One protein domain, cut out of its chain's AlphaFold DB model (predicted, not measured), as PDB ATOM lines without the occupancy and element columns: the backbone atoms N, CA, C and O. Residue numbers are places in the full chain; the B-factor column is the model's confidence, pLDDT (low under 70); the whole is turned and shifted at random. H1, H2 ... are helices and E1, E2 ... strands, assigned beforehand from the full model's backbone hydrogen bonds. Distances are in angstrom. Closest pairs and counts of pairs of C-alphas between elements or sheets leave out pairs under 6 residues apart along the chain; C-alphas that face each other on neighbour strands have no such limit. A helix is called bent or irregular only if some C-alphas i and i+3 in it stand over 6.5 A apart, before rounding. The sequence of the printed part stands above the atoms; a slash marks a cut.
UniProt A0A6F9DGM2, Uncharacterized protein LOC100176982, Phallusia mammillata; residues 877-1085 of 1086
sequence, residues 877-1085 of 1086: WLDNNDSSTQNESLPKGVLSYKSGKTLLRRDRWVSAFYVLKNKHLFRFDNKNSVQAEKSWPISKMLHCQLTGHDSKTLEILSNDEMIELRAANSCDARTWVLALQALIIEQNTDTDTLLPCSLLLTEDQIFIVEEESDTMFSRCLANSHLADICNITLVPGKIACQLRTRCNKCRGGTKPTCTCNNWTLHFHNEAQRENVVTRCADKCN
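Overview. This is residues 877 to 1085 of the 1086 residues of the protein "Uncharacterized protein LOC100176982" of Phallusia mammillata (UniProt A0A6F9DGM2). Two lobes stand end to end, joined by residues 880 to 891 and 989 to 994. One lobe is a seven-stranded sheet curled like part of a barrel, with H1 packed on one face; the other is a small sandwich of the sheets E1 E14 E13 E12 and E9 E10 E11, only partly face to face, their strands crossed, with H3 packed on both sheets. Residues 1052 to 1057, of which 1052 belongs to H2, stick out from the second lobe. The printed part has 209 residues, with 14 named strands and three named helices in the order E1 to E8, H1, E9 to E13, H2, E14, H3; all three sheets are antiparallel, and the class is mixed. The whole is loose, with a radius of gyration of the C-alphas of 21.9 A and spans of 71 by 45 by 30 A.

Arrangement. The largest sheet, strongly twisted, runs E5 (934 to 937), E4 (920 to 924), E3 (907 to 917), E2 (892 to 901), E8 (962 to 966), E7 (953 to 958), E6 (941 to 947). E2 E3 E4 E5 and E6 E7 E8 are meanders, each strand the antiparallel neighbour of the one before. Between E2 and E8, N 896 and O 966 are within hydrogen-bond range at 2.8 A. H1 (970 to 988) is on one face, making two layers; its closest C-alphas to E6 are Gln 981 and Cys 944, 5.9 A. The sheet E1 (877 to 879), E14 (1061 to 1067), E13 (1040 to 1045), E12 (1029 to 1034) and the meander E9 (995 to 1002), E10 (1005 to 1011), E11 (1018 to 1025) form a sandwich, two sheets face to face, their strands at 62 degrees. N 1063 of E14 and O 1043 of E13 are 2.9 A apart, as are N 1000 of E9 and O 1007 of E10. H3 (1070 to 1084) is on one face of the four-stranded sheet, again two layers, at a height of 9.5 A, over E13 and E12 and along the strands; it is also over E9 and E10, at a height of 11.2 A. H2 (1048 to 1052) is on no sheet and only just irregular: C-alphas 1049 and 1052 are 6.8 A apart. O i to N i+4 pairs are within range in 14 of 15 for H1, 10 of 11 for H3 and 0 of 1 for H2, where 1 of 2 O i to N i+3 pairs is.

Along the chain. E1 begins at C-alpha 877 (193.316, 171.247, 239.225). E3 is 27.8 A long and bends by 62 degrees at residue 911; E2 is 25.8 A. H1, 26.6 A, begins at C-alpha 970 (164.076, 162.348, 237.620). E9 is 21.4 A, and H3, 20.8 A, ends at C-alpha 1084 (203.157, 163.020, 255.964).

Size, cuts and confidence. The C-alphas farthest apart, Leu 903 and Asn 1085, are 72.3 A apart. The printed part has no cut, and E1 to E2 is the long link. Mean pLDDT of the printed part is 71.2; residues 880 to 890, 985 to 996 and 1046 to 1061 are among those under 70.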
ATOM      1  N   TRP A 877     193.334 172.668 238.884       79.25
ATOM      2  CA  TRP A 877     193.316 171.247 239.225       79.25
ATOM      3  C   TRP A 877     193.034 170.384 237.994       79.25
ATOM      4  O   TRP A 877     192.222 170.737 237.143       79.25
ATOM      5  N   LEU A 878     193.687 169.228 237.932       78.06
ATOM      6  CA  LEU A 878     193.381 168.141 237.006       78.06
ATOM      7  C   LEU A 878     193.314 166.840 237.814       78.06
ATOM      8  O   LEU A 878     194.236 166.560 238.590       78.06
ATOM      9  N   ASP A 879     192.257 166.043 237.639       75.56
ATOM     10  CA  ASP A 879     192.225 164.681 238.175       75.56
ATOM     11  C   ASP A 879     192.688 163.686 237.106       75.56
ATOM     12  O   ASP A 879     191.985 163.393 236.143       75.56
ATOM     13  N   ASN A 880     193.888 163.130 237.269       64.38
ATOM     14  CA  ASN A 880     194.521 162.287 236.254       64.38
ATOM     15  C   ASN A 880     193.934 160.853 236.223       64.38
ATOM     16  O   ASN A 880     194.558 159.944 235.668       64.38
ATOM     17  N   ASN A 881     192.786 160.606 236.867       58.53
ATOM     18  CA  ASN A 881     192.197 159.271 237.022       58.53
ATOM     19  C   ASN A 881     191.409 158.806 235.782       58.53
ATOM     20  O   ASN A 881     191.328 157.601 235.528       58.53
ATOM     21  N   ASP A 882     190.851 159.729 234.994       47.78
ATOM     22  CA  ASP A 882     189.822 159.396 233.995       47.78
ATOM     23  C   ASP A 882     190.357 158.770 232.694       47.78
ATOM     24  O   ASP A 882     189.608 158.152 231.935       47.78
ATOM     25  N   SER A 883     191.674 158.786 232.474       44.34
ATOM     26  CA  SER A 883     192.314 158.236 231.268       44.34
ATOM     27  C   SER A 883     192.422 156.699 231.214       44.34
ATOM     28  O   SER A 883     192.929 156.163 230.228       44.34
ATOM     29  N   SER A 884     191.966 155.953 232.237       40.34
ATOM     30  CA  SER A 884     192.190 154.489 232.305       40.34
ATOM     31  C   SER A 884     191.037 153.603 232.816       40.34
ATOM     32  O   SER A 884     191.212 152.384 232.887       40.34
ATOM     33  N   THR A 885     189.844 154.148 233.105       40.22
ATOM     34  CA  THR A 885     188.733 153.380 233.733       40.22
ATOM     35  C   THR A 885     187.372 153.397 233.010       40.22
ATOM     36  O   THR A 885     186.369 152.942 233.562       40.22
ATOM     37  N   GLN A 886     187.325 153.808 231.738       43.97
ATOM     38  CA  GLN A 886     186.141 153.732 230.857       43.97
ATOM     39  C   GLN A 886     185.749 152.274 230.483       43.97
ATOM     40  O   GLN A 886     185.898 151.840 229.341       43.97
ATOM     41  N   ASN A 887     185.246 151.486 231.447       40.66
ATOM     42  CA  ASN A 887     184.505 150.236 231.179       40.66
ATOM     43  C   ASN A 887     183.539 149.752 232.291       40.66
ATOM     44  O   ASN A 887     182.814 148.778 232.069       40.66
ATOM     45  N   GLU A 888     183.436 150.412 233.454       41.75
ATOM     46  CA  GLU A 888     182.412 150.068 234.461       41.75
ATOM     47  C   GLU A 888     181.091 150.833 234.245       41.75
ATOM     48  O   GLU A 888     180.797 151.850 234.860       41.75
ATOM     49  N   SER A 889     180.230 150.263 233.394       54.22
ATOM     50  CA  SER A 889     178.799 150.604 233.259       54.22
ATOM     51  C   SER A 889     178.434 152.047 232.862       54.22
ATOM     52  O   SER A 889     177.712 152.738 233.578       54.22
ATOM     53  N   LEU A 890     178.766 152.424 231.620       68.44
ATOM     54  CA  LEU A 890     178.003 153.451 230.891       68.44
ATOM     55  C   LEU A 890     176.480 153.157 230.934       68.44
ATOM     56  O   LEU A 890     176.079 151.980 230.948       68.44
ATOM     57  N   PRO A 891     175.617 154.193 230.949       71.69
ATOM     58  CA  PRO A 891     174.182 154.024 231.127       71.69
ATOM     59  C   PRO A 891     173.538 153.201 230.004       71.69
ATOM     60  O   PRO A 891     173.793 153.371 228.807       71.69
ATOM     61  N   LYS A 892     172.660 152.290 230.428       83.50
ATOM     62  CA  LYS A 892     171.820 151.449 229.573       83.50
ATOM     63  C   LYS A 892     170.473 151.240 230.252       83.50
ATOM     64  O   LYS A 892     170.422 150.882 231.428       83.50
ATOM     65  N   GLY A 893     169.378 151.478 229.543       84.00
ATOM     66  CA  GLY A 893     168.066 151.585 230.178       84.00
ATOM     67  C   GLY A 893     166.953 151.923 229.199       84.00
ATOM     68  O   GLY A 893     167.187 152.088 228.007       84.00
ATOM     69  N   VAL A 894     165.725 152.003 229.705       85.00
ATOM     70  CA  VAL A 894     164.561 152.365 228.890       85.00
ATOM     71  C   VAL A 894     164.345 153.874 228.970       85.00
ATOM     72  O   VAL A 894     164.084 154.403 230.049       85.00
ATOM     73  N   LEU A 895     164.420 154.551 227.825       88.50
ATOM     74  CA  LEU A 895     164.024 155.951 227.661       88.50
ATOM     75  C   LEU A 895     162.878 156.018 226.656       88.50
ATOM     76  O   LEU A 895     162.786 155.197 225.744       88.50
ATOM     77  N   SER A 896     161.995 156.999 226.807       86.25
ATOM     78  CA  SER A 896     160.930 157.247 225.835       86.25
ATOM     79  C   SER A 896     161.296 158.404 224.918       86.25
ATOM     80  O   SER A 896     161.773 159.420 225.404       86.25
ATOM     81  N   TYR A 897     161.047 158.281 223.616       86.88
ATOM     82  CA  TYR A 897     161.277 159.338 222.622       86.88
ATOM     83  C   TYR A 897     159.957 159.802 221.999       86.88
ATOM     84  O   TYR A 897     158.956 159.080 222.036       86.88
ATOM     85  N   LYS A 898     159.941 160.999 221.402       81.19
ATOM     86  CA  LYS A 898     158.770 161.517 220.676       81.19
ATOM     87  C   LYS A 898     158.596 160.807 219.328       81.19
ATOM     88  O   LYS A 898     159.218 161.162 218.333       81.19
ATOM     89  N   SER A 899     157.703 159.823 219.268       77.75
ATOM     90  CA  SER A 899     157.341 159.088 218.046       77.75
ATOM     91  C   SER A 899     156.223 159.797 217.260       77.75
ATOM     92  O   SER A 899     155.215 159.185 216.893       77.75
ATOM     93  N   GLY A 900     156.377 161.105 217.038       66.62
ATOM     94  CA  GLY A 900     155.331 161.982 216.500       66.62
ATOM     95  C   GLY A 900     154.346 162.467 217.570       66.62
ATOM     96  O   GLY A 900     154.649 162.457 218.763       66.62
ATOM     97  N   LYS A 901     153.157 162.914 217.150       58.97
ATOM     98  CA  LYS A 901     152.126 163.468 218.044       58.97
ATOM     99  C   LYS A 901     150.967 162.496 218.234       58.97
ATOM    100  O   LYS A 901     150.583 161.783 217.309       58.97
ATOM    101  N   THR A 902     150.416 162.462 219.445       52.34
ATOM    102  CA  THR A 902     149.137 161.817 219.726       52.34
ATOM    103  C   THR A 902     148.027 162.545 218.984       52.34
ATOM    104  O   THR A 902     148.161 163.687 218.529       52.34
ATOM    105  N   LEU A 903     146.878 161.886 218.926       47.72
ATOM    106  CA  LEU A 903     145.700 162.340 218.201       47.72
ATOM    107  C   LEU A 903     145.159 163.696 218.738       47.72
ATOM    108  O   LEU A 903     144.342 164.336 218.081       47.72
ATOM    109  N   LEU A 904     145.636 164.175 219.900       43.22
ATOM    110  CA  LEU A 904     145.312 165.481 220.495       43.22
ATOM    111  C   LEU A 904     146.504 166.476 220.531       43.22
ATOM    112  O   LEU A 904     146.540 167.351 221.391       43.22
ATOM    113  N   ARG A 905     147.459 166.413 219.583       50.53
ATOM    114  CA  ARG A 905     148.666 167.290 219.458       50.53
ATOM    115  C   ARG A 905     149.678 167.243 220.608       50.53
ATOM    116  O   ARG A 905     150.712 167.896 220.491       50.53
ATOM    117  N   ARG A 906     149.431 166.481 221.673       52.72
ATOM    118  CA  ARG A 906     150.464 166.157 222.666       52.72
ATOM    119  C   ARG A 906     151.488 165.213 222.051       52.72
ATOM    120  O   ARG A 906     151.166 164.483 221.120       52.72
ATOM    121  N   ASP A 907     152.715 165.222 222.542       66.69
ATOM    122  CA  ASP A 907     153.763 164.389 221.956       66.69
ATOM    123  C   ASP A 907     153.607 162.922 222.380       66.69
ATOM    124  O   ASP A 907     153.333 162.613 223.543       66.69
ATOM    125  N   ARG A 908     153.735 162.002 221.417       72.56
ATOM    126  CA  ARG A 908     153.568 160.564 221.639       72.56
ATOM    127  C   ARG A 908     154.892 159.963 222.091       72.56
ATOM    128  O   ARG A 908     155.718 159.571 221.271       72.56
ATOM    129  N   TRP A 909     155.063 159.849 223.399       80.81
ATOM    130  CA  TRP A 909     156.205 159.164 223.995       80.81
ATOM    131  C   TRP A 909     156.125 157.649 223.754       80.81
ATOM    132  O   TRP A 909     155.149 157.004 224.137       80.81
ATOM    133  N   VAL A 910     157.148 157.082 223.112       83.62
ATOM    134  CA  VAL A 910     157.315 155.636 222.894       83.62
ATOM    135  C   VAL A 910     158.604 155.189 223.566       83.62
ATOM    136  O   VAL A 910     159.667 155.742 223.298       83.62
ATOM    137  N   SER A 911     158.501 154.211 224.462       84.38
ATOM    138  CA  SER A 911     159.634 153.650 225.198       84.38
ATOM    139  C   SER A 911     160.463 152.711 224.321       84.38
ATOM    140  O   SER A 911     159.912 151.806 223.702       84.38
ATOM    141  N   ALA A 912     161.779 152.907 224.317       86.25
ATOM    142  CA  ALA A 912     162.769 152.083 223.630       86.25
ATOM    143  C   ALA A 912     163.987 151.857 224.545       86.25
ATOM    144  O   ALA A 912     164.167 152.556 225.547       86.25
ATOM    145  N   PHE A 913     164.822 150.868 224.236       87.38
ATOM    146  CA  PHE A 913     166.015 150.563 225.022       87.38
ATOM    147  C   PHE A 913     167.230 151.306 224.458       87.38
ATOM    148  O   PHE A 913     167.583 151.144 223.295       87.38
ATOM    149  N   TYR A 914     167.871 152.130 225.281       89.06
ATOM    150  CA  TYR A 914     169.036 152.923 224.902       89.06
ATOM    151  C   TYR A 914     170.303 152.369 225.553       89.06
ATOM    152  O   TYR A 914     170.284 151.950 226.715       89.06
ATOM    153  N   VAL A 915     171.409 152.392 224.808       86.44
ATOM    154  CA  VAL A 915     172.740 151.976 225.272       86.44
ATOM    155  C   VAL A 915     173.772 153.005 224.829       86.44
ATOM    156  O   VAL A 915     173.894 153.287 223.637       86.44
ATOM    157  N   LEU A 916     174.538 153.529 225.783       82.69
ATOM    158  CA  LEU A 916     175.686 154.394 225.530       82.69
ATOM    159  C   LEU A 916     176.952 153.522 225.464       82.69
ATOM    160  O   LEU A 916     177.265 152.815 226.423       82.69
ATOM    161  N   LYS A 917     177.643 153.486 224.316       78.12
ATOM    162  CA  LYS A 917     178.832 152.638 224.095       78.12
ATOM    163  C   LYS A 917     179.723 153.202 222.981       78.12
ATOM    164  O   LYS A 917     179.209 153.692 221.986       78.12
ATOM    165  N   ASN A 918     181.050 153.081 223.105       70.06
ATOM    166  CA  ASN A 918     182.032 153.480 222.078       70.06
ATOM    167  C   ASN A 918     181.827 154.932 221.561       70.06
ATOM    168  O   ASN A 918     181.787 155.160 220.353       70.06
ATOM    169  N   LYS A 919     181.614 155.898 222.472       74.81
ATOM    170  CA  LYS A 919     181.230 157.300 222.176       74.81
ATOM    171  C   LYS A 919     180.053 157.449 221.171       74.81
ATOM    172  O   LYS A 919     179.997 158.397 220.392       74.81
ATOM    173  N   HIS A 920     179.093 156.515 221.208       81.06
ATOM    174  CA  HIS A 920     177.832 156.530 220.452       81.06
ATOM    175  C   HIS A 920     176.631 156.204 221.360       81.06
ATOM    176  O   HIS A 920     176.714 155.348 222.246       81.06
ATOM    177  N   LEU A 921     175.489 156.843 221.094       87.12
ATOM    178  CA  LEU A 921     174.186 156.514 221.673       87.12
ATOM    179  C   LEU A 921     173.399 155.641 220.686       87.12
ATOM    180  O   LEU A 921     173.092 156.077 219.577       87.12
ATOM    181  N   PHE A 922     173.035 154.424 221.089       86.06
ATOM    182  CA  PHE A 922     172.249 153.488 220.278       86.06
ATOM    183  C   PHE A 922     170.824 153.345 220.821       86.06
ATOM    184  O   PHE A 922     170.652 153.131 222.022       86.06
ATOM    185  N   ARG A 923     169.815 153.395 219.940       87.69
ATOM    186  CA  ARG A 923     168.431 152.977 220.222       87.69
ATOM    187  C   ARG A 923     168.187 151.562 219.706       87.69
ATOM    188  O   ARG A 923     168.486 151.259 218.555       87.69
ATOM    189  N   PHE A 924     167.567 150.745 220.541       84.75
ATOM    190  CA  PHE A 924     167.041 149.418 220.244       84.75
ATOM    191  C   PHE A 924     165.541 149.408 220.556       84.75
ATOM    192  O   PHE A 924     165.104 150.013 221.537       84.75
ATOM    193  N   ASP A 925     164.745 148.691 219.768       75.94
ATOM    194  CA  ASP A 925     163.314 148.483 220.031       75.94
ATOM    195  C   ASP A 925     163.077 147.772 221.379       75.94
ATOM    196  O   ASP A 925     162.155 148.105 222.122       75.94
ATOM    197  N   ASN A 926     163.945 146.814 221.714       72.62
ATOM    198  CA  ASN A 926     163.849 145.951 222.882       72.62
ATOM    199  C   ASN A 926     165.239 145.630 223.448       72.62
ATOM    200  O   ASN A 926     166.246 145.663 222.751       72.62
ATOM    201  N   LYS A 927     165.299 145.210 224.717       70.94
ATOM    202  CA  LYS A 927     166.551 144.806 225.390       70.94
ATOM    203  C   LYS A 927     167.266 143.602 224.735       70.94
ATOM    204  O   LYS A 927     168.433 143.359 225.026       70.94
ATOM    205  N   ASN A 928     166.564 142.845 223.889       70.50
ATOM    206  CA  ASN A 928     167.024 141.571 223.331       70.50
ATOM    207  C   ASN A 928     167.349 141.627 221.824       70.50
ATOM    208  O   ASN A 928     167.679 140.585 221.257       70.50
ATOM    209  N   SER A 929     167.221 142.776 221.151       71.06
ATOM    210  CA  SER A 929     167.531 142.872 219.721       71.06
ATOM    211  C   SER A 929     169.030 143.021 219.458       71.06
ATOM    212  O   SER A 929     169.788 143.570 220.255       71.06
ATOM    213  N   VAL A 930     169.468 142.462 218.327       68.50
ATOM    214  CA  VAL A 930     170.890 142.338 217.952       68.50
ATOM    215  C   VAL A 930     171.363 143.526 217.099       68.50
ATOM    216  O   VAL A 930     172.560 143.776 216.993       68.50
ATOM    217  N   GLN A 931     170.432 144.277 216.506       70.56
ATOM    218  CA  GLN A 931     170.697 145.442 215.661       70.56
ATOM    219  C   GLN A 931     170.080 146.695 216.286       70.56
ATOM    220  O   GLN A 931     168.955 146.651 216.783       70.56
ATOM    221  N   ALA A 932     170.817 147.806 216.254       76.81
ATOM    222  CA  ALA A 932     170.302 149.110 216.655       76.81
ATOM    223  C   ALA A 932     169.432 149.703 215.537       76.81
ATOM    224  O   ALA A 932     169.768 149.609 214.360       76.81
ATOM    225  N   GLU A 933     168.329 150.338 215.919       79.00
ATOM    226  CA  GLU A 933     167.350 150.947 215.015       79.00
ATOM    227  C   GLU A 933     167.797 152.342 214.541       79.00
ATOM    228  O   GLU A 933     167.587 152.720 213.391       79.00
ATOM    229  N   LYS A 934     168.437 153.112 215.431       80.69
ATOM    230  CA  LYS A 934     169.102 154.386 215.119       80.69
ATOM    231  C   LYS A 934     170.295 154.579 216.058       80.69
ATOM    232  O   LYS A 934     170.245 154.184 217.225       80.69
ATOM    233  N   SER A 935     171.366 155.174 215.546       86.31
ATOM    234  CA  SER A 935     172.596 155.462 216.286       86.31
ATOM    235  C   SER A 935     173.018 156.908 216.067       86.31
ATOM    236  O   SER A 935     173.088 157.349 214.920       86.31
ATOM    237  N   TRP A 936     173.353 157.611 217.143       85.62
ATOM    238  CA  TRP A 936     173.891 158.968 217.095       85.62
ATOM    239  C   TRP A 936     175.332 158.953 217.630       85.62
ATOM    240  O   TRP A 936     175.539 158.507 218.765       85.62
ATOM    241  N   PRO A 937     176.339 159.404 216.860       82.44
ATOM    242  CA  PRO A 937     177.672 159.641 217.401       82.44
ATOM    243  C   PRO A 937     177.605 160.814 218.382       82.44
ATOM    244  O   PRO A 937     176.951 161.819 218.099       82.44
ATOM    245  N   ILE A 938     178.287 160.714 219.526       83.38
ATOM    246  CA  ILE A 938     178.285 161.815 220.506       83.38
ATOM    247  C   ILE A 938     179.013 163.042 219.925       83.38
ATOM    248  O   ILE A 938     178.625 164.163 220.217       83.38
ATOM    249  N   SER A 939     179.928 162.857 218.961       73.94
ATOM    250  CA  SER A 939     180.665 163.944 218.288       73.94
ATOM    251  C   SER A 939     179.814 164.829 217.367       73.94
ATOM    252  O   SER A 939     180.333 165.729 216.712       73.94
ATOM    253  N   LYS A 940     178.501 164.580 217.293       77.81
ATOM    254  CA  LYS A 940     177.513 165.490 216.702       77.81
ATOM    255  C   LYS A 940     176.595 166.145 217.740       77.81
ATOM    256  O   LYS A 940     175.693 166.877 217.340       77.81
ATOM    257  N   MET A 941     176.745 165.852 219.031       80.88
ATOM    258  CA  MET A 941     175.927 166.393 220.119       80.88
ATOM    259  C   MET A 941     176.615 167.633 220.696       80.88
ATOM    260  O   MET A 941     177.698 167.538 221.258       80.88
ATOM    261  N   LEU A 942     175.973 168.792 220.563       73.44
ATOM    262  CA  LEU A 942     176.472 170.066 221.087       73.44
ATOM    263  C   LEU A 942     176.197 170.207 222.584       73.44
ATOM    264  O   LEU A 942     176.991 170.777 223.323       73.44
ATOM    265  N   HIS A 943     175.031 169.731 223.025       77.00
ATOM    266  CA  HIS A 943     174.562 169.947 224.386       77.00
ATOM    267  C   HIS A 943     173.552 168.883 224.821       77.00
ATOM    268  O   HIS A 943     172.822 168.326 223.999       77.00
ATOM    269  N   CYS A 944     173.462 168.647 226.130       82.94
ATOM    270  CA  CYS A 944     172.384 167.881 226.740       82.94
ATOM    271  C   CYS A 944     171.932 168.561 228.039       82.94
ATOM    272  O   CYS A 944     172.772 168.893 228.873       82.94
ATOM    273  N   GLN A 945     170.622 168.743 228.220       80.06
ATOM    274  CA  GLN A 945     170.027 169.350 229.415       80.06
ATOM    275  C   GLN A 945     168.724 168.661 229.841       80.06
ATOM    276  O   GLN A 945     168.105 167.923 229.072       80.06
ATOM    277  N   LEU A 946     168.283 168.919 231.076       82.31
ATOM    278  CA  LEU A 946     166.933 168.572 231.530       82.31
ATOM    279  C   LEU A 946     165.951 169.678 231.149       82.31
ATOM    280  O   LEU A 946     166.208 170.847 231.426       82.31
ATOM    281  N   THR A 947     164.801 169.311 230.583       70.75
ATOM    282  CA  THR A 947     163.789 170.274 230.128       70.75
ATOM    283  C   THR A 947     162.415 170.061 230.759       70.75
ATOM    284  O   THR A 947     161.988 168.950 231.090       70.75
ATOM    285  N   GLY A 948     161.694 171.175 230.903       59.38
ATOM    286  CA  GLY A 948     160.330 171.221 231.420       59.38
ATOM    287  C   GLY A 948     160.207 171.054 232.940       59.38
ATOM    288  O   GLY A 948     161.063 170.500 233.627       59.38
ATOM    289  N   HIS A 949     159.064 171.507 233.456       51.56
ATOM    290  CA  HIS A 949     158.706 171.500 234.882       51.56
ATOM    291  C   HIS A 949     158.776 170.098 235.535       51.56
ATOM    292  O   HIS A 949     158.989 169.966 236.738       51.56
ATOM    293  N   ASP A 950     158.649 169.034 234.739       60.38
ATOM    294  CA  ASP A 950     158.616 167.641 235.196       60.38
ATOM    295  C   ASP A 950     159.958 167.098 235.721       60.38
ATOM    296  O   ASP A 950     159.964 166.046 236.365       60.38
ATOM    297  N   SER A 951     161.093 167.745 235.405       71.06
ATOM    298  CA  SER A 951     162.459 167.265 235.714       71.06
ATOM    299  C   SER A 951     162.774 165.833 235.223       71.06
ATOM    300  O   SER A 951     163.589 165.130 235.821       71.06
ATOM    301  N   LYS A 952     162.094 165.368 234.164       79.00
ATOM    302  CA  LYS A 952     162.167 163.988 233.624       79.00
ATOM    303  C   LYS A 952     162.460 163.914 232.125       79.00
ATOM    304  O   LYS A 952     162.758 162.828 231.624       79.00
ATOM    305  N   THR A 953     162.318 165.029 231.412       82.75
ATOM    306  CA  THR A 953     162.618 165.137 229.982       82.75
ATOM    307  C   THR A 953     164.075 165.559 229.820       82.75
ATOM    308  O   THR A 953     164.576 166.365 230.601       82.75
ATOM    309  N   LEU A 954     164.745 164.978 228.834       88.12
ATOM    310  CA  LEU A 954     166.111 165.255 228.431       88.12
ATOM    311  C   LEU A 954     166.046 165.810 227.012       88.12
ATOM    312  O   LEU A 954     165.462 165.179 226.131       88.12
ATOM    313  N   GLU A 955     166.656 166.958 226.784       84.94
ATOM    314  CA  GLU A 955     166.870 167.504 225.452       84.94
ATOM    315  C   GLU A 955     168.341 167.309 225.094       84.94
ATOM    316  O   GLU A 955     169.227 167.656 225.876       84.94
ATOM    317  N   ILE A 956     168.597 166.711 223.934       85.88
ATOM    318  CA  ILE A 956     169.930 166.589 223.347       85.88
ATOM    319  C   ILE A 956     169.912 167.406 222.059       85.88
ATOM    320  O   ILE A 956     169.169 167.090 221.126       85.88
ATOM    321  N   LEU A 957     170.728 168.453 222.007       80.06
ATOM    322  CA  LEU A 957     170.930 169.246 220.803       80.06
ATOM    323  C   LEU A 957     172.047 168.601 219.982       80.06
ATOM    324  O   LEU A 957     173.179 168.496 220.453       80.06
ATOM    325  N   SER A 958     171.738 168.183 218.757       80.50
ATOM    326  CA  SER A 958     172.719 167.704 217.786       80.50
ATOM    327  C   SER A 958     172.706 168.579 216.533       80.50
ATOM    328  O   SER A 958     171.673 169.152 216.195       80.50
ATOM    329  N   ASN A 959     173.844 168.656 215.832       72.19
ATOM    330  CA  ASN A 959     174.013 169.450 214.605       72.19
ATOM    331  C   ASN A 959     172.941 169.168 213.537       72.19
ATOM    332  O   ASN A 959     172.581 170.069 212.785       72.19
ATOM    333  N   ASP A 960     172.446 167.925 213.469       72.75
ATOM    334  CA  ASP A 960     171.475 167.491 212.456       72.75
ATOM    335  C   ASP A 960     170.011 167.509 212.965       72.75
ATOM    336  O   ASP A 960     169.082 167.674 212.177       72.75
ATOM    337  N   GLU A 961     169.782 167.278 214.266       78.25
ATOM    338  CA  GLU A 961     168.457 167.053 214.873       78.25
ATOM    339  C   GLU A 961     168.434 167.480 216.357       78.25
ATOM    340  O   GLU A 961     169.364 167.196 217.111       78.25
ATOM    341  N   MET A 962     167.321 168.050 216.832       80.56
ATOM    342  CA  MET A 962     167.027 168.124 218.273       80.56
ATOM    343  C   MET A 962     166.310 166.839 218.716       80.56
ATOM    344  O   MET A 962     165.314 166.433 218.113       80.56
ATOM    345  N   ILE A 963     166.820 166.187 219.764       84.94
ATOM    346  CA  ILE A 963     166.354 164.879 220.236       84.94
ATOM    347  C   ILE A 963     165.796 165.017 221.656       84.94
ATOM    348  O   ILE A 963     166.544 165.105 222.629       84.94
ATOM    349  N   GLU A 964     164.471 164.973 221.791       85.62
ATOM    350  CA  GLU A 964     163.807 164.908 223.096       85.62
ATOM    351  C   GLU A 964     163.572 163.455 223.543       85.62
ATOM    352  O   GLU A 964     162.843 162.685 222.902       85.62
ATOM    353  N   LEU A 965     164.156 163.107 224.692       88.25
ATOM    354  CA  LEU A 965     163.992 161.839 225.402       88.25
ATOM    355  C   LEU A 965     163.331 162.077 226.770       88.25
ATOM    356  O   LEU A 965     163.317 163.186 227.290       88.25
ATOM    357  N   ARG A 966     162.775 161.039 227.394       86.81
ATOM    358  CA  ARG A 966     162.139 161.124 228.717       86.81
ATOM    359  C   ARG A 966     162.382 159.848 229.510       86.81
ATOM    360  O   ARG A 966     162.040 158.755 229.048       86.81
ATOM    361  N   ALA A 967     162.969 159.985 230.693       86.88
ATOM    362  CA  ALA A 967     163.233 158.860 231.586       86.88
ATOM    363  C   ALA A 967     162.014 158.534 232.467       86.88
ATOM    364  O   ALA A 967     161.073 159.323 232.584       86.88
ATOM    365  N   ALA A 968     162.031 157.362 233.109       79.94
ATOM    366  CA  ALA A 968     160.946 156.922 233.988       79.94
ATOM    367  C   ALA A 968     160.824 157.786 235.259       79.94
ATOM    368  O   ALA A 968     159.721 158.021 235.756       79.94
ATOM    369  N   ASN A 969     161.950 158.279 235.778       79.06
ATOM    370  CA  ASN A 969     162.008 159.159 236.941       79.06
ATOM    371  C   ASN A 969     163.119 160.222 236.787       79.06
ATOM    372  O   ASN A 969     163.933 160.163 235.866       79.06
ATOM    373  N   SER A 970     163.137 161.217 237.677       77.00
ATOM    374  CA  SER A 970     164.076 162.348 237.620       77.00
ATOM    375  C   SER A 970     165.504 162.011 238.070       77.00
ATOM    376  O   SER A 970     166.430 162.733 237.713       77.00
ATOM    377  N   CYS A 971     165.710 160.918 238.813       74.12
ATOM    378  CA  CYS A 971     167.047 160.413 239.124       74.12
ATOM    379  C   CYS A 971     167.673 159.790 237.872       74.12
ATOM    380  O   CYS A 971     168.751 160.217 237.476       74.12
ATOM    381  N   ASP A 972     166.955 158.888 237.191       79.88
ATOM    382  CA  ASP A 972     167.380 158.321 235.903       79.88
ATOM    383  C   ASP A 972     167.687 159.437 234.892       79.88
ATOM    384  O   ASP A 972     168.720 159.400 234.227       79.88
ATOM    385  N   ALA A 973     166.811 160.448 234.796       81.75
ATOM    386  CA  ALA A 973     167.003 161.582 233.895       81.75
ATOM    387  C   ALA A 973     168.312 162.333 234.196       81.75
ATOM    388  O   ALA A 973     169.091 162.583 233.282       81.75
ATOM    389  N   ARG A 974     168.593 162.629 235.475       75.88
ATOM    390  CA  ARG A 974     169.862 163.242 235.906       75.88
ATOM    391  C   ARG A 974     171.064 162.356 235.593       75.88
ATOM    392  O   ARG A 974     172.041 162.862 235.061       75.88
ATOM    393  N   THR A 975     170.998 161.050 235.863       80.31
ATOM    394  CA  THR A 975     172.088 160.108 235.554       80.31
ATOM    395  C   THR A 975     172.399 160.064 234.057       80.31
ATOM    396  O   THR A 975     173.567 160.069 233.678       80.31
ATOM    397  N   TRP A 976     171.376 160.066 233.198       86.50
ATOM    398  CA  TRP A 976     171.555 160.105 231.745       86.50
ATOM    399  C   TRP A 976     172.083 161.456 231.244       86.50
ATOM    400  O   TRP A 976     172.983 161.452 230.407       86.50
ATOM    401  N   VAL A 977     171.583 162.592 231.753       84.44
ATOM    402  CA  VAL A 977     172.106 163.921 231.379       84.44
ATOM    403  C   VAL A 977     173.558 164.081 231.819       84.44
ATOM    404  O   VAL A 977     174.380 164.420 230.982       84.44
ATOM    405  N   LEU A 978     173.905 163.758 233.070       78.12
ATOM    406  CA  LEU A 978     175.285 163.859 233.567       78.12
ATOM    407  C   LEU A 978     176.254 162.981 232.762       78.12
ATOM    408  O   LEU A 978     177.332 163.436 232.397       78.12
ATOM    409  N   ALA A 979     175.863 161.747 232.428       78.50
ATOM    410  CA  ALA A 979     176.695 160.855 231.622       78.50
ATOM    411  C   ALA A 979     176.848 161.321 230.161       78.50
ATOM    412  O   ALA A 979     177.908 161.133 229.570       78.50
ATOM    413  N   LEU A 980     175.814 161.928 229.566       82.31
ATOM    414  CA  LEU A 980     175.906 162.502 228.220       82.31
ATOM    415  C   LEU A 980     176.711 163.807 228.218       82.31
ATOM    416  O   LEU A 980     177.558 163.976 227.351       82.31
ATOM    417  N   GLN A 981     176.507 164.689 229.200       77.81
ATOM    418  CA  GLN A 981     177.296 165.908 229.385       77.81
ATOM    419  C   GLN A 981     178.781 165.580 229.568       77.81
ATOM    420  O   GLN A 981     179.598 166.147 228.853       77.81
ATOM    421  N   ALA A 982     179.127 164.619 230.431       71.62
ATOM    422  CA  ALA A 982     180.507 164.169 230.608       71.62
ATOM    423  C   ALA A 982     181.134 163.688 229.287       71.62
ATOM    424  O   ALA A 982     182.214 164.145 228.931       71.62
ATOM    425  N   LEU A 983     180.439 162.846 228.508       75.69
ATOM    426  CA  LEU A 983     180.964 162.362 227.223       75.69
ATOM    427  C   LEU A 983     181.005 163.423 226.105       75.69
ATOM    428  O   LEU A 983     181.775 163.252 225.162       75.69
ATOM    429  N   ILE A 984     180.192 164.484 226.183       76.00
ATOM    430  CA  ILE A 984     180.259 165.649 225.280       76.00
ATOM    431  C   ILE A 984     181.443 166.546 225.671       76.00
ATOM    432  O   ILE A 984     182.181 167.008 224.803       76.00
ATOM    433  N   ILE A 985     181.677 166.747 226.971       65.75
ATOM    434  CA  ILE A 985     182.850 167.465 227.486       65.75
ATOM    435  C   ILE A 985     184.127 166.712 227.076       65.75
ATOM    436  O   ILE A 985     184.940 167.303 226.379       65.75
ATOM    437  N   GLU A 986     184.215 165.391 227.305       63.22
ATOM    438  CA  GLU A 986     185.286 164.486 226.816       63.22
ATOM    439  C   GLU A 986     185.513 164.479 225.278       63.22
ATOM    440  O   GLU A 986     186.316 163.686 224.768       63.22
ATOM    441  N   GLN A 987     184.752 165.243 224.495       57.12
ATOM    442  CA  GLN A 987     184.957 165.413 223.050       57.12
ATOM    443  C   GLN A 987     185.296 166.846 222.646       57.12
ATOM    444  O   GLN A 987     185.880 167.040 221.586       57.12
ATOM    445  N   ASN A 988     184.987 167.826 223.492       49.88
ATOM    446  CA  ASN A 988     185.483 169.193 223.355       49.88
ATOM    447  C   ASN A 988     186.848 169.377 224.051       49.88
ATOM    448  O   ASN A 988     187.490 170.408 223.872       49.88
ATOM    449  N   THR A 989     187.304 168.382 224.823       47.03
ATOM    450  CA  THR A 989     188.567 168.385 225.578       47.03
ATOM    451  C   THR A 989     189.556 167.326 225.062       47.03
ATOM    452  O   THR A 989     189.922 166.399 225.780       47.03
ATOM    453  N   ASP A 990     190.036 167.483 223.821       39.19
ATOM    454  CA  ASP A 990     191.276 166.819 223.347       39.19
ATOM    455  C   ASP A 990     192.553 167.499 223.924       39.19
ATOM    456  O   ASP A 990     193.684 167.208 223.528       39.19
ATOM    457  N   THR A 991     192.378 168.396 224.899       41.81
ATOM    458  CA  THR A 991     193.404 168.959 225.784       41.81
ATOM    459  C   THR A 991     193.010 168.723 227.247       41.81
ATOM    460  O   THR A 991     191.827 168.750 227.587       41.81
ATOM    461  N   ASP A 992     193.995 168.510 228.127       47.75
ATOM    462  CA  ASP A 992     193.781 168.369 229.577       47.75
ATOM    463  C   ASP A 992     193.234 169.685 230.175       47.75
ATOM    464  O   ASP A 992     194.002 170.578 230.550       47.75
ATOM    465  N   THR A 993     191.908 169.840 230.259       53.72
ATOM    466  CA  THR A 993     191.283 171.067 230.779       53.72
ATOM    467  C   THR A 993     191.448 171.190 232.288       53.72
ATOM    468  O   THR A 993     190.687 170.628 233.075       53.72
ATOM    469  N   LEU A 994     192.445 171.981 232.671       63.62
ATOM    470  CA  LEU A 994     192.714 172.436 234.029       63.62
ATOM    471  C   LEU A 994     191.534 173.260 234.582       63.62
ATOM    472  O   LEU A 994     191.236 174.343 234.080       63.62
ATOM    473  N   LEU A 995     190.888 172.762 235.639       66.25
ATOM    474  CA  LEU A 995     189.762 173.415 236.314       66.25
ATOM    475  C   LEU A 995     190.268 174.452 237.334       66.25
ATOM    476  O   LEU A 995     191.040 174.078 238.217       66.25
ATOM    477  N   PRO A 996     189.844 175.729 237.294       65.00
ATOM    478  CA  PRO A 996     190.179 176.687 238.347       65.00
ATOM    479  C   PRO A 996     189.506 176.274 239.664       65.00
ATOM    480  O   PRO A 996     188.305 176.014 239.705       65.00
ATOM    481  N   CYS A 997     190.277 176.176 240.747       75.00
ATOM    482  CA  CYS A 997     189.802 175.677 242.038       75.00
ATOM    483  C   CYS A 997     190.478 176.397 243.210       75.00
ATOM    484  O   CYS A 997     191.666 176.715 243.177       75.00
ATOM    485  N   SER A 998     189.744 176.562 244.302       75.12
ATOM    486  CA  SER A 998     190.267 176.992 245.593       75.12
ATOM    487  C   SER A 998     190.810 175.786 246.363       75.12
ATOM    488  O   SER A 998     190.065 174.876 246.734       75.12
ATOM    489  N   LEU A 999     192.123 175.764 246.611       79.81
ATOM    490  CA  LEU A 999     192.773 174.753 247.442       79.81
ATOM    491  C   LEU A 999     192.735 175.180 248.909       79.81
ATOM    492  O   LEU A 999     193.166 176.281 249.254       79.81
ATOM    493  N   LEU A1000     192.277 174.279 249.772       82.00
ATOM    494  CA  LEU A1000     192.096 174.515 251.198       82.00
ATOM    495  C   LEU A1000     192.830 173.458 252.024       82.00
ATOM    496  O   LEU A1000     192.565 172.262 251.919       82.00
ATOM    497  N   LEU A1001     193.744 173.910 252.879       79.50
ATOM    498  CA  LEU A1001     194.518 173.070 253.790       79.50
ATOM    499  C   LEU A1001     194.141 173.380 255.236       79.50
ATOM    500  O   LEU A1001     194.364 174.489 255.728       79.50
ATOM    501  N   THR A1002     193.611 172.371 255.916       83.00
ATOM    502  CA  THR A1002     193.401 172.360 257.372       83.00
ATOM    503  C   THR A1002     194.590 171.692 258.069       83.00
ATOM    504  O   THR A1002     195.577 171.350 257.417       83.00
ATOM    505  N   GLU A1003     194.531 171.478 259.388       78.06
ATOM    506  CA  GLU A1003     195.600 170.748 260.088       78.06
ATOM    507  C   GLU A1003     195.771 169.306 259.598       78.06
ATOM    508  O   GLU A1003     196.897 168.822 259.567       78.06
ATOM    509  N   ASP A1004     194.691 168.619 259.221       79.69
ATOM    510  CA  ASP A1004     194.725 167.179 258.932       79.69
ATOM    511  C   ASP A1004     194.181 166.795 257.550       79.69
ATOM    512  O   ASP A1004     194.433 165.678 257.095       79.69
ATOM    513  N   GLN A1005     193.466 167.685 256.857       82.44
ATOM    514  CA  GLN A1005     192.831 167.402 255.565       82.44
ATOM    515  C   GLN A1005     193.081 168.493 254.518       82.44
ATOM    516  O   GLN A1005     193.170 169.682 254.842       82.44
ATOM    517  N   ILE A1006     193.137 168.057 253.261       84.31
ATOM    518  CA  ILE A1006     193.183 168.883 252.055       84.31
ATOM    519  C   ILE A1006     191.827 168.799 251.342       84.31
ATOM    520  O   ILE A1006     191.271 167.709 251.192       84.31
ATOM    521  N   PHE A1007     191.304 169.944 250.912       81.81
ATOM    522  CA  PHE A1007     190.051 170.089 250.172       81.81
ATOM    523  C   PHE A1007     190.313 170.863 248.876       81.81
ATOM    524  O   PHE A1007     191.097 171.813 248.865       81.81
ATOM    525  N   ILE A1008     189.634 170.472 247.803       81.69
ATOM    526  CA  ILE A1008     189.602 171.176 246.518       81.69
ATOM    527  C   ILE A1008     188.162 171.639 246.315       81.69
ATOM    528  O   ILE A1008     187.242 170.815 246.332       81.69
ATOM    529  N   VAL A1009     187.969 172.950 246.180       77.00
ATOM    530  CA  VAL A1009     186.654 173.595 246.128       77.00
ATOM    531  C   VAL A1009     186.501 174.371 244.820       77.00
ATOM    532  O   VAL A1009     187.326 175.216 244.489       77.00
ATOM    533  N   GLU A1010     185.435 174.085 244.086       78.12
ATOM    534  CA  GLU A1010     184.927 174.897 242.979       78.12
ATOM    535  C   GLU A1010     184.192 176.108 243.565       78.12
ATOM    536  O   GLU A1010     183.395 175.945 244.488       78.12
ATOM    537  N   GLU A1011     184.444 177.317 243.060       67.12
ATOM    538  CA  GLU A1011     183.720 178.532 243.459       67.12
ATOM    539  C   GLU A1011     183.208 179.269 242.218       67.12
ATOM    540  O   GLU A1011     183.991 179.763 241.410       67.12
ATOM    541  N   GLU A1012     181.886 179.363 242.070       62.59
ATOM    542  CA  GLU A1012     181.251 180.055 240.945       62.59
ATOM    543  C   GLU A1012     181.316 181.588 241.121       62.59
ATOM    544  O   GLU A1012     180.803 182.135 242.102       62.59
ATOM    545  N   SER A1013     181.932 182.292 240.158       56.00
ATOM    546  CA  SER A1013     182.299 183.724 240.240       56.00
ATOM    547  C   SER A1013     181.136 184.691 240.475       56.00
ATOM    548  O   SER A1013     181.330 185.773 241.034       56.00
ATOM    549  N   ASP A1014     179.937 184.305 240.042       48.94
ATOM    550  CA  ASP A1014     178.777 185.194 239.961       48.94
ATOM    551  C   ASP A1014     177.754 184.948 241.080       48.94
ATOM    552  O   ASP A1014     176.969 185.843 241.403       48.94
ATOM    553  N   THR A1015     177.779 183.761 241.693       51.78
ATOM    554  CA  THR A1015     176.837 183.330 242.744       51.78
ATOM    555  C   THR A1015     177.496 183.156 244.115       51.78
ATOM    556  O   THR A1015     176.793 183.116 245.124       51.78
ATOM    557  N   MET A1016     178.831 183.034 244.164       55.78
ATOM    558  CA  MET A1016     179.595 182.512 245.308       55.78
ATOM    559  C   MET A1016     179.131 181.117 245.762       55.78
ATOM    560  O   MET A1016     179.261 180.760 246.935       55.78
ATOM    561  N   PHE A1017     178.588 180.306 244.849       54.91
ATOM    562  CA  PHE A1017     178.309 178.906 245.134       54.91
ATOM    563  C   PHE A1017     179.628 178.127 245.201       54.91
ATOM    564  O   PHE A1017     180.268 177.861 244.183       54.91
ATOM    565  N   SER A1018     180.040 177.787 246.422       68.38
ATOM    566  CA  SER A1018     181.204 176.945 246.699       68.38
ATOM    567  C   SER A1018     180.797 175.467 246.793       68.38
ATOM    568  O   SER A1018     179.867 175.146 247.537       68.38
ATOM    569  N   ARG A1019     181.526 174.571 246.114       71.81
ATOM    570  CA  ARG A1019     181.350 173.107 246.158       71.81
ATOM    571  C   ARG A1019     182.680 172.386 246.364       71.81
ATOM    572  O   ARG A1019     183.611 172.562 245.589       71.81
ATOM    573  N   CYS A1020     182.758 171.492 247.341       77.19
ATOM    574  CA  CYS A1020     183.876 170.571 247.527       77.19
ATOM    575  C   CYS A1020     183.900 169.506 246.413       77.19
ATOM    576  O   CYS A1020     183.161 168.522 246.471       77.19
ATOM    577  N   LEU A1021     184.792 169.661 245.429       75.69
ATOM    578  CA  LEU A1021     185.034 168.663 244.379       75.69
ATOM    579  C   LEU A1021     185.729 167.416 244.935       75.69
ATOM    580  O   LEU A1021     185.367 166.289 244.603       75.69
ATOM    581  N   ALA A1022     186.729 167.617 245.798       75.00
ATOM    582  CA  ALA A1022     187.537 166.536 246.344       75.00
ATOM    583  C   ALA A1022     188.030 166.839 247.764       75.00
ATOM    584  O   ALA A1022     188.291 167.987 248.119       75.00
ATOM    585  N   ASN A1023     188.210 165.792 248.570       82.81
ATOM    586  CA  ASN A1023     188.892 165.870 249.859       82.81
ATOM    587  C   ASN A1023     189.769 164.634 250.105       82.81
ATOM    588  O   ASN A1023     189.533 163.559 249.551       82.81
ATOM    589  N   SER A1024     190.808 164.802 250.921       79.31
ATOM    590  CA  SER A1024     191.665 163.719 251.412       79.31
ATOM    591  C   SER A1024     192.221 164.079 252.784       79.31
ATOM    592  O   SER A1024     192.499 165.241 253.076       79.31
ATOM    593  N   HIS A1025     192.478 163.074 253.619       79.00
ATOM    594  CA  HIS A1025     193.363 163.258 254.765       79.00
ATOM    595  C   HIS A1025     194.791 163.472 254.246       79.00
ATOM    596  O   HIS A1025     195.208 162.792 253.303       79.00
ATOM    597  N   LEU A1026     195.563 164.360 254.876       79.88
ATOM    598  CA  LEU A1026     196.993 164.513 254.589       79.88
ATOM    599  C   LEU A1026     197.728 163.176 254.790       79.88
ATOM    600  O   LEU A1026     198.494 162.765 253.932       79.88
ATOM    601  N   ALA A1027     197.382 162.416 255.834       73.31
ATOM    602  CA  ALA A1027     197.955 161.096 256.114       73.31
ATOM    603  C   ALA A1027     197.664 160.000 255.056       73.31
ATOM    604  O   ALA A1027     198.256 158.922 255.129       73.31
ATOM    605  N   ASP A1028     196.769 160.237 254.085       75.69
ATOM    606  CA  ASP A1028     196.585 159.349 252.925       75.69
ATOM    607  C   ASP A1028     197.431 159.773 251.708       75.69
ATOM    608  O   ASP A1028     197.505 159.020 250.733       75.69
ATOM    609  N   ILE A1029     198.103 160.933 251.731       78.31
ATOM    610  CA  ILE A1029     199.072 161.312 250.694       78.31
ATOM    611  C   ILE A1029     200.242 160.317 250.746       78.31
ATOM    612  O   ILE A1029     200.812 160.021 251.793       78.31
ATOM    613  N   CYS A1030     200.557 159.732 249.595       74.31
ATOM    614  CA  CYS A1030     201.539 158.659 249.433       74.31
ATOM    615  C   CYS A1030     202.804 159.112 248.708       74.31
ATOM    616  O   CYS A1030     203.831 158.452 248.823       74.31
ATOM    617  N   ASN A1031     202.700 160.167 247.899       76.00
ATOM    618  CA  ASN A1031     203.807 160.762 247.166       76.00
ATOM    619  C   ASN A1031     203.437 162.193 246.752       76.00
ATOM    620  O   ASN A1031     202.261 162.471 246.486       76.00
ATOM    621  N   ILE A1032     204.447 163.057 246.657       81.50
ATOM    622  CA  ILE A1032     204.353 164.430 246.159       81.50
ATOM    623  C   ILE A1032     205.472 164.611 245.132       81.50
ATOM    624  O   ILE A1032     206.646 164.621 245.492       81.50
ATOM    625  N   THR A1033     205.131 164.743 243.852       79.06
ATOM    626  CA  THR A1033     206.123 164.910 242.775       79.06
ATOM    627  C   THR A1033     205.993 166.275 242.117       79.06
ATOM    628  O   THR A1033     204.961 166.597 241.531       79.06
ATOM    629  N   LEU A1034     207.049 167.086 242.204       82.25
ATOM    630  CA  LEU A1034     207.150 168.362 241.492       82.25
ATOM    631  C   LEU A1034     207.266 168.111 239.982       82.25
ATOM    632  O   LEU A1034     208.014 167.230 239.556       82.25
ATOM    633  N   VAL A1035     206.547 168.890 239.173       74.25
ATOM    634  CA  VAL A1035     206.591 168.774 237.709       74.25
ATOM    635  C   VAL A1035     207.746 169.638 237.179       74.25
ATOM    636  O   VAL A1035     207.679 170.863 237.300       74.25
ATOM    637  N   PRO A1036     208.812 169.062 236.592       60.34
ATOM    638  CA  PRO A1036     209.955 169.847 236.132       60.34
ATOM    639  C   PRO A1036     209.540 170.818 235.019       60.34
ATOM    640  O   PRO A1036     208.856 170.437 234.070       60.34
ATOM    641  N   GLY A1037     209.955 172.082 235.137       57.91
ATOM    642  CA  GLY A1037     209.640 173.134 234.165       57.91
ATOM    643  C   GLY A1037     208.212 173.699 234.235       57.91
ATOM    644  O   GLY A1037     207.861 174.513 233.386       57.91
ATOM    645  N   LYS A1038     207.392 173.314 235.224       68.94
ATOM    646  CA  LYS A1038     206.074 173.921 235.489       68.94
ATOM    647  C   LYS A1038     205.942 174.304 236.966       68.94
ATOM    648  O   LYS A1038     206.493 173.640 237.842       68.94
ATOM    649  N   ILE A1039     205.144 175.327 237.272       76.44
ATOM    650  CA  ILE A1039     204.787 175.677 238.659       76.44
ATOM    651  C   ILE A1039     203.662 174.741 239.147       76.44
ATOM    652  O   ILE A1039     202.561 175.165 239.478       76.44
ATOM    653  N   ALA A1040     203.914 173.430 239.136       78.62
ATOM    654  CA  ALA A1040     202.915 172.411 239.447       78.62
ATOM    655  C   ALA A1040     203.492 171.273 240.299       78.62
ATOM    656  O   ALA A1040     204.684 170.961 240.239       78.62
ATOM    657  N   CYS A1041     202.629 170.625 241.080       80.50
ATOM    658  CA  CYS A1041     202.939 169.382 241.783       80.50
ATOM    659  C   CYS A1041     201.842 168.341 241.543       80.50
ATOM    660  O   CYS A1041     200.690 168.687 241.293       80.50
ATOM    661  N   GLN A1042     202.202 167.066 241.629       81.75
ATOM    662  CA  GLN A1042     201.270 165.949 241.587       81.75
ATOM    663  C   GLN A1042     201.171 165.314 242.973       81.75
ATOM    664  O   GLN A1042     202.187 164.925 243.553       81.75
ATOM    665  N   LEU A1043     199.949 165.209 243.491       81.12
ATOM    666  CA  LEU A1043     199.620 164.532 244.741       81.12
ATOM    667  C   LEU A1043     199.013 163.166 244.436       81.12
ATOM    668  O   LEU A1043     198.036 163.060 243.695       81.12
ATOM    669  N   ARG A1044     199.555 162.117 245.056       75.19
ATOM    670  CA  ARG A1044     199.023 160.755 244.946       75.19
ATOM    671  C   ARG A1044     198.426 160.318 246.273       75.19
ATOM    672  O   ARG A1044     199.179 160.159 247.231       75.19
ATOM    673  N   THR A1045     197.114 160.094 246.349       73.06
ATOM    674  CA  THR A1045     196.427 159.753 247.611       73.06
ATOM    675  C   THR A1045     195.915 158.309 247.646       73.06
ATOM    676  O   THR A1045     195.614 157.681 246.625       73.06
ATOM    677  N   ARG A1046     195.854 157.740 248.855       65.44
ATOM    678  CA  ARG A1046     195.349 156.390 249.134       65.44
ATOM    679  C   ARG A1046     193.823 156.439 249.240       65.44
ATOM    680  O   ARG A1046     193.281 157.165 250.064       65.44
ATOM    681  N   CYS A1047     193.112 155.642 248.442       56.22
ATOM    682  CA  CYS A1047     191.648 155.622 248.495       56.22
ATOM    683  C   CYS A1047     191.135 155.122 249.863       56.22
ATOM    684  O   CYS A1047     191.582 154.095 250.384       56.22
ATOM    685  N   ASN A1048     190.121 155.797 250.417       51.00
ATOM    686  CA  ASN A1048     189.507 155.462 251.709       51.00
ATOM    687  C   ASN A1048     189.042 153.992 251.827       51.00
ATOM    688  O   ASN A1048     189.086 153.415 252.914       51.00
ATOM    689  N   LYS A1049     188.659 153.346 250.714       45.09
ATOM    690  CA  LYS A1049     188.248 151.926 250.676       45.09
ATOM    691  C   LYS A1049     189.360 150.953 251.109       45.09
ATOM    692  O   LYS A1049     189.062 149.835 251.520       45.09
ATOM    693  N   CYS A1050     190.627 151.361 251.031       45.19
ATOM    694  CA  CYS A1050     191.789 150.496 251.252       45.19
ATOM    695  C   CYS A1050     192.247 150.465 252.722       45.19
ATOM    696  O   CYS A1050     193.048 149.609 253.092       45.19
ATOM    697  N   ARG A1051     191.719 151.352 253.584       46.31
ATOM    698  CA  ARG A1051     192.045 151.420 255.024       46.31
ATOM    699  C   ARG A1051     191.594 150.184 255.834       46.31
ATOM    700  O   ARG A1051     191.909 150.104 257.016       46.31
ATOM    701  N   GLY A1052     190.862 149.235 255.232       41.47
ATOM    702  CA  GLY A1052     190.186 148.141 255.950       41.47
ATOM    703  C   GLY A1052     190.348 146.711 255.415       41.47
ATOM    704  O   GLY A1052     189.692 145.821 255.953       41.47
ATOM    705  N   GLY A1053     191.162 146.429 254.384       36.28
ATOM    706  CA  GLY A1053     191.280 145.043 253.901       36.28
ATOM    707  C   GLY A1053     192.252 144.773 252.750       36.28
ATOM    708  O   GLY A1053     192.555 145.637 251.932       36.28
ATOM    709  N   THR A1054     192.721 143.527 252.673       38.06
ATOM    710  CA  THR A1054     193.736 143.051 251.722       38.06
ATOM    711  C   THR A1054     193.181 142.833 250.308       38.06
ATOM    712  O   THR A1054     192.849 141.708 249.929       38.06
ATOM    713  N   LYS A1055     193.124 143.895 249.494       34.75
ATOM    714  CA  LYS A1055     193.048 143.799 248.024       34.75
ATOM    715  C   LYS A1055     193.995 144.819 247.371       34.75
ATOM    716  O   LYS A1055     193.864 146.003 247.663       34.75
ATOM    717  N   PRO A1056     194.911 144.406 246.472       38.28
ATOM    718  CA  PRO A1056     195.901 145.303 245.861       38.28
ATOM    719  C   PRO A1056     195.353 146.126 244.679       38.28
ATOM    720  O   PRO A1056     196.109 146.825 244.017       38.28
ATOM    721  N   THR A1057     194.052 146.042 244.389       39.03
ATOM    722  CA  THR A1057     193.393 146.659 243.224       39.03
ATOM    723  C   THR A1057     192.558 147.882 243.619       39.03
ATOM    724  O   THR A1057     191.413 148.027 243.195       39.03
ATOM    725  N   CYS A1058     193.103 148.732 244.487       40.84
ATOM    726  CA  CYS A1058     192.567 150.070 244.711       40.84
ATOM    727  C   CYS A1058     193.144 151.028 243.667       40.84
ATOM    728  O   CYS A1058     194.365 151.145 243.566       40.84
ATOM    729  N   THR A1059     192.292 151.778 242.968       50.28
ATOM    730  CA  THR A1059     192.731 153.021 242.332       50.28
ATOM    731  C   THR A1059     193.191 153.999 243.419       50.28
ATOM    732  O   THR A1059     192.546 154.164 244.456       50.28
ATOM    733  N   CYS A1060     194.362 154.593 243.212       56.03
ATOM    734  CA  CYS A1060     194.838 155.760 243.948       56.03
ATOM    735  C   CYS A1060     194.422 157.008 243.172       56.03
ATOM    736  O   CYS A1060     194.534 156.996 241.945       56.03
ATOM    737  N   ASN A1061     194.009 158.072 243.855       66.31
ATOM    738  CA  ASN A1061     193.705 159.321 243.164       66.31
ATOM    739  C   ASN A1061     195.031 160.024 242.835       66.31
ATOM    740  O   ASN A1061     195.909 160.116 243.699       66.31
ATOM    741  N   ASN A1062     195.180 160.504 241.602       76.62
ATOM    742  CA  ASN A1062     196.356 161.232 241.129       76.62
ATOM    743  C   ASN A1062     195.941 162.659 240.731       76.62
ATOM    744  O   ASN A1062     195.506 162.882 239.606       76.62
ATOM    745  N   TRP A1063     196.099 163.631 241.625       81.88
ATOM    746  CA  TRP A1063     195.756 165.029 241.348       81.88
ATOM    747  C   TRP A1063     196.975 165.801 240.854       81.88
ATOM    748  O   TRP A1063     198.010 165.783 241.519       81.88
ATOM    749  N   THR A1064     196.852 166.542 239.754       79.44
ATOM    750  CA  THR A1064     197.820 167.591 239.401       79.44
ATOM    751  C   THR A1064     197.297 168.936 239.906       79.44
ATOM    752  O   THR A1064     196.163 169.309 239.615       79.44
ATOM    753  N   LEU A1065     198.117 169.660 240.669       81.56
ATOM    754  CA  LEU A1065     197.839 171.009 241.164       81.56
ATOM    755  C   LEU A1065     198.813 171.988 240.500       81.56
ATOM    756  O   LEU A1065     200.027 171.876 240.686       81.56
ATOM    757  N   HIS A1066     198.285 172.935 239.731       76.62
ATOM    758  CA  HIS A1066     199.020 174.038 239.116       76.62
ATOM    759  C   HIS A1066     198.854 175.299 239.969       76.62
ATOM    760  O   HIS A1066     197.740 175.654 240.348       76.62
ATOM    761  N   PHE A1067     199.959 175.979 240.268       74.25
ATOM    762  CA  PHE A1067     200.003 177.171 241.111       74.25
ATOM    763  C   PHE A1067     200.490 178.373 240.308       74.25
ATOM    764  O   PHE A1067     201.334 178.250 239.425       74.25
ATOM    765  N   HIS A1068     200.012 179.555 240.678       65.75
ATOM    766  CA  HIS A1068     200.380 180.811 240.026       65.75
ATOM    767  C   HIS A1068     201.739 181.360 240.503       65.75
ATOM    768  O   HIS A1068     202.363 182.158 239.812       65.75
ATOM    769  N   ASN A1069     202.220 180.918 241.671       67.06
ATOM    770  CA  ASN A1069     203.481 181.357 242.268       67.06
ATOM    771  C   ASN A1069     204.248 180.167 242.877       67.06
ATOM    772  O   ASN A1069     203.682 179.339 243.597       67.06
ATOM    773  N   GLU A1070     205.553 180.106 242.613       71.25
ATOM    774  CA  GLU A1070     206.485 179.106 243.143       71.25
ATOM    775  C   GLU A1070     206.488 179.060 244.683       71.25
ATOM    776  O   GLU A1070     206.401 177.977 245.261       71.25
ATOM    777  N   ALA A1071     206.425 180.215 245.353       71.25
ATOM    778  CA  ALA A1071     206.351 180.294 246.813       71.25
ATOM    779  C   ALA A1071     205.055 179.684 247.391       71.25
ATOM    780  O   ALA A1071     205.047 179.184 248.518       71.25
ATOM    781  N   GLN A1072     203.953 179.679 246.630       72.50
ATOM    782  CA  GLN A1072     202.711 179.016 247.047       72.50
ATOM    783  C   GLN A1072     202.802 177.501 246.883       72.50
ATOM    784  O   GLN A1072     202.445 176.774 247.811       72.50
ATOM    785  N   ARG A1073     203.339 177.033 245.744       81.75
ATOM    786  CA  ARG A1073     203.654 175.615 245.517       81.75
ATOM    787  C   ARG A1073     204.524 175.082 246.658       81.75
ATOM    788  O   ARG A1073     204.227 174.030 247.209       81.75
ATOM    789  N   GLU A1074     205.562 175.820 247.047       79.44
ATOM    790  CA  GLU A1074     206.482 175.427 248.119       79.44
ATOM    791  C   GLU A1074     205.837 175.430 249.507       79.44
ATOM    792  O   GLU A1074     205.999 174.456 250.240       79.44
ATOM    793  N   ASN A1075     205.048 176.448 249.862       80.38
ATOM    794  CA  ASN A1075     204.308 176.484 251.132       80.38
ATOM    795  C   ASN A1075     203.331 175.293 251.256       80.38
ATOM    796  O   ASN A1075     203.299 174.608 252.280       80.38
ATOM    797  N   VAL A1076     202.588 174.991 250.186       80.12
ATOM    798  CA  VAL A1076     201.659 173.850 250.115       80.12
ATOM    799  C   VAL A1076     202.393 172.511 250.201       80.12
ATOM    800  O   VAL A1076     202.011 171.660 251.005       80.12
ATOM    801  N   VAL A1077     203.462 172.325 249.419       82.44
ATOM    802  CA  VAL A1077     204.257 171.087 249.411       82.44
ATOM    803  C   VAL A1077     204.933 170.852 250.763       82.44
ATOM    804  O   VAL A1077     204.853 169.740 251.278       82.44
ATOM    805  N   THR A1078     205.510 171.889 251.378       81.38
ATOM    806  CA  THR A1078     206.171 171.799 252.694       81.38
ATOM    807  C   THR A1078     205.177 171.381 253.776       81.38
ATOM    808  O   THR A1078     205.390 170.377 254.448       81.38
ATOM    809  N   ARG A1079     204.023 172.063 253.873       78.06
ATOM    810  CA  ARG A1079     202.978 171.730 254.860       78.06
ATOM    811  C   ARG A1079     202.393 170.330 254.672       78.06
ATOM    812  O   ARG A1079     201.980 169.708 255.650       78.06
ATOM    813  N   CYS A1080     202.358 169.825 253.439       79.19
ATOM    814  CA  CYS A1080     201.982 168.440 253.183       79.19
ATOM    815  C   CYS A1080     203.092 167.471 253.631       79.19
ATOM    816  O   CYS A1080     202.793 166.535 254.369       79.19
ATOM    817  N   ALA A1081     204.357 167.704 253.263       76.31
ATOM    818  CA  ALA A1081     205.493 166.861 253.657       76.31
ATOM    819  C   ALA A1081     205.647 166.755 255.189       76.31
ATOM    820  O   ALA A1081     205.669 165.640 255.724       76.31
ATOM    821  N   ASP A1082     205.611 167.893 255.899       74.44
ATOM    822  CA  ASP A1082     205.690 168.001 257.367       74.44
ATOM    823  C   ASP A1082     204.666 167.104 258.091       74.44
ATOM    824  O   ASP A1082     204.951 166.522 259.139       74.44
ATOM    825  N   LYS A1083     203.455 166.979 257.530       66.69
ATOM    826  CA  LYS A1083     202.361 166.155 258.073       66.69
ATOM    827  C   LYS A1083     202.404 164.691 257.622       66.69
ATOM    828  O   LYS A1083     201.760 163.857 258.260       66.69
ATOM    829  N   CYS A1084     203.135 164.363 256.556       59.72
ATOM    830  CA  CYS A1084     203.157 163.020 255.964       59.72
ATOM    831  C   CYS A1084     204.379 162.174 256.351       59.72
ATOM    832  O   CYS A1084     204.294 160.948 256.277       59.72
ATOM    833  N   ASN A1085     205.484 162.787 256.796       57.81
ATOM    834  CA  ASN A1085     206.811 162.150 256.873       57.81
ATOM    835  C   ASN A1085     207.278 161.615 255.497       57.81
ATOM    836  O   ASN A1085     207.742 160.476 255.399       57.81
TER     837      ASN A1085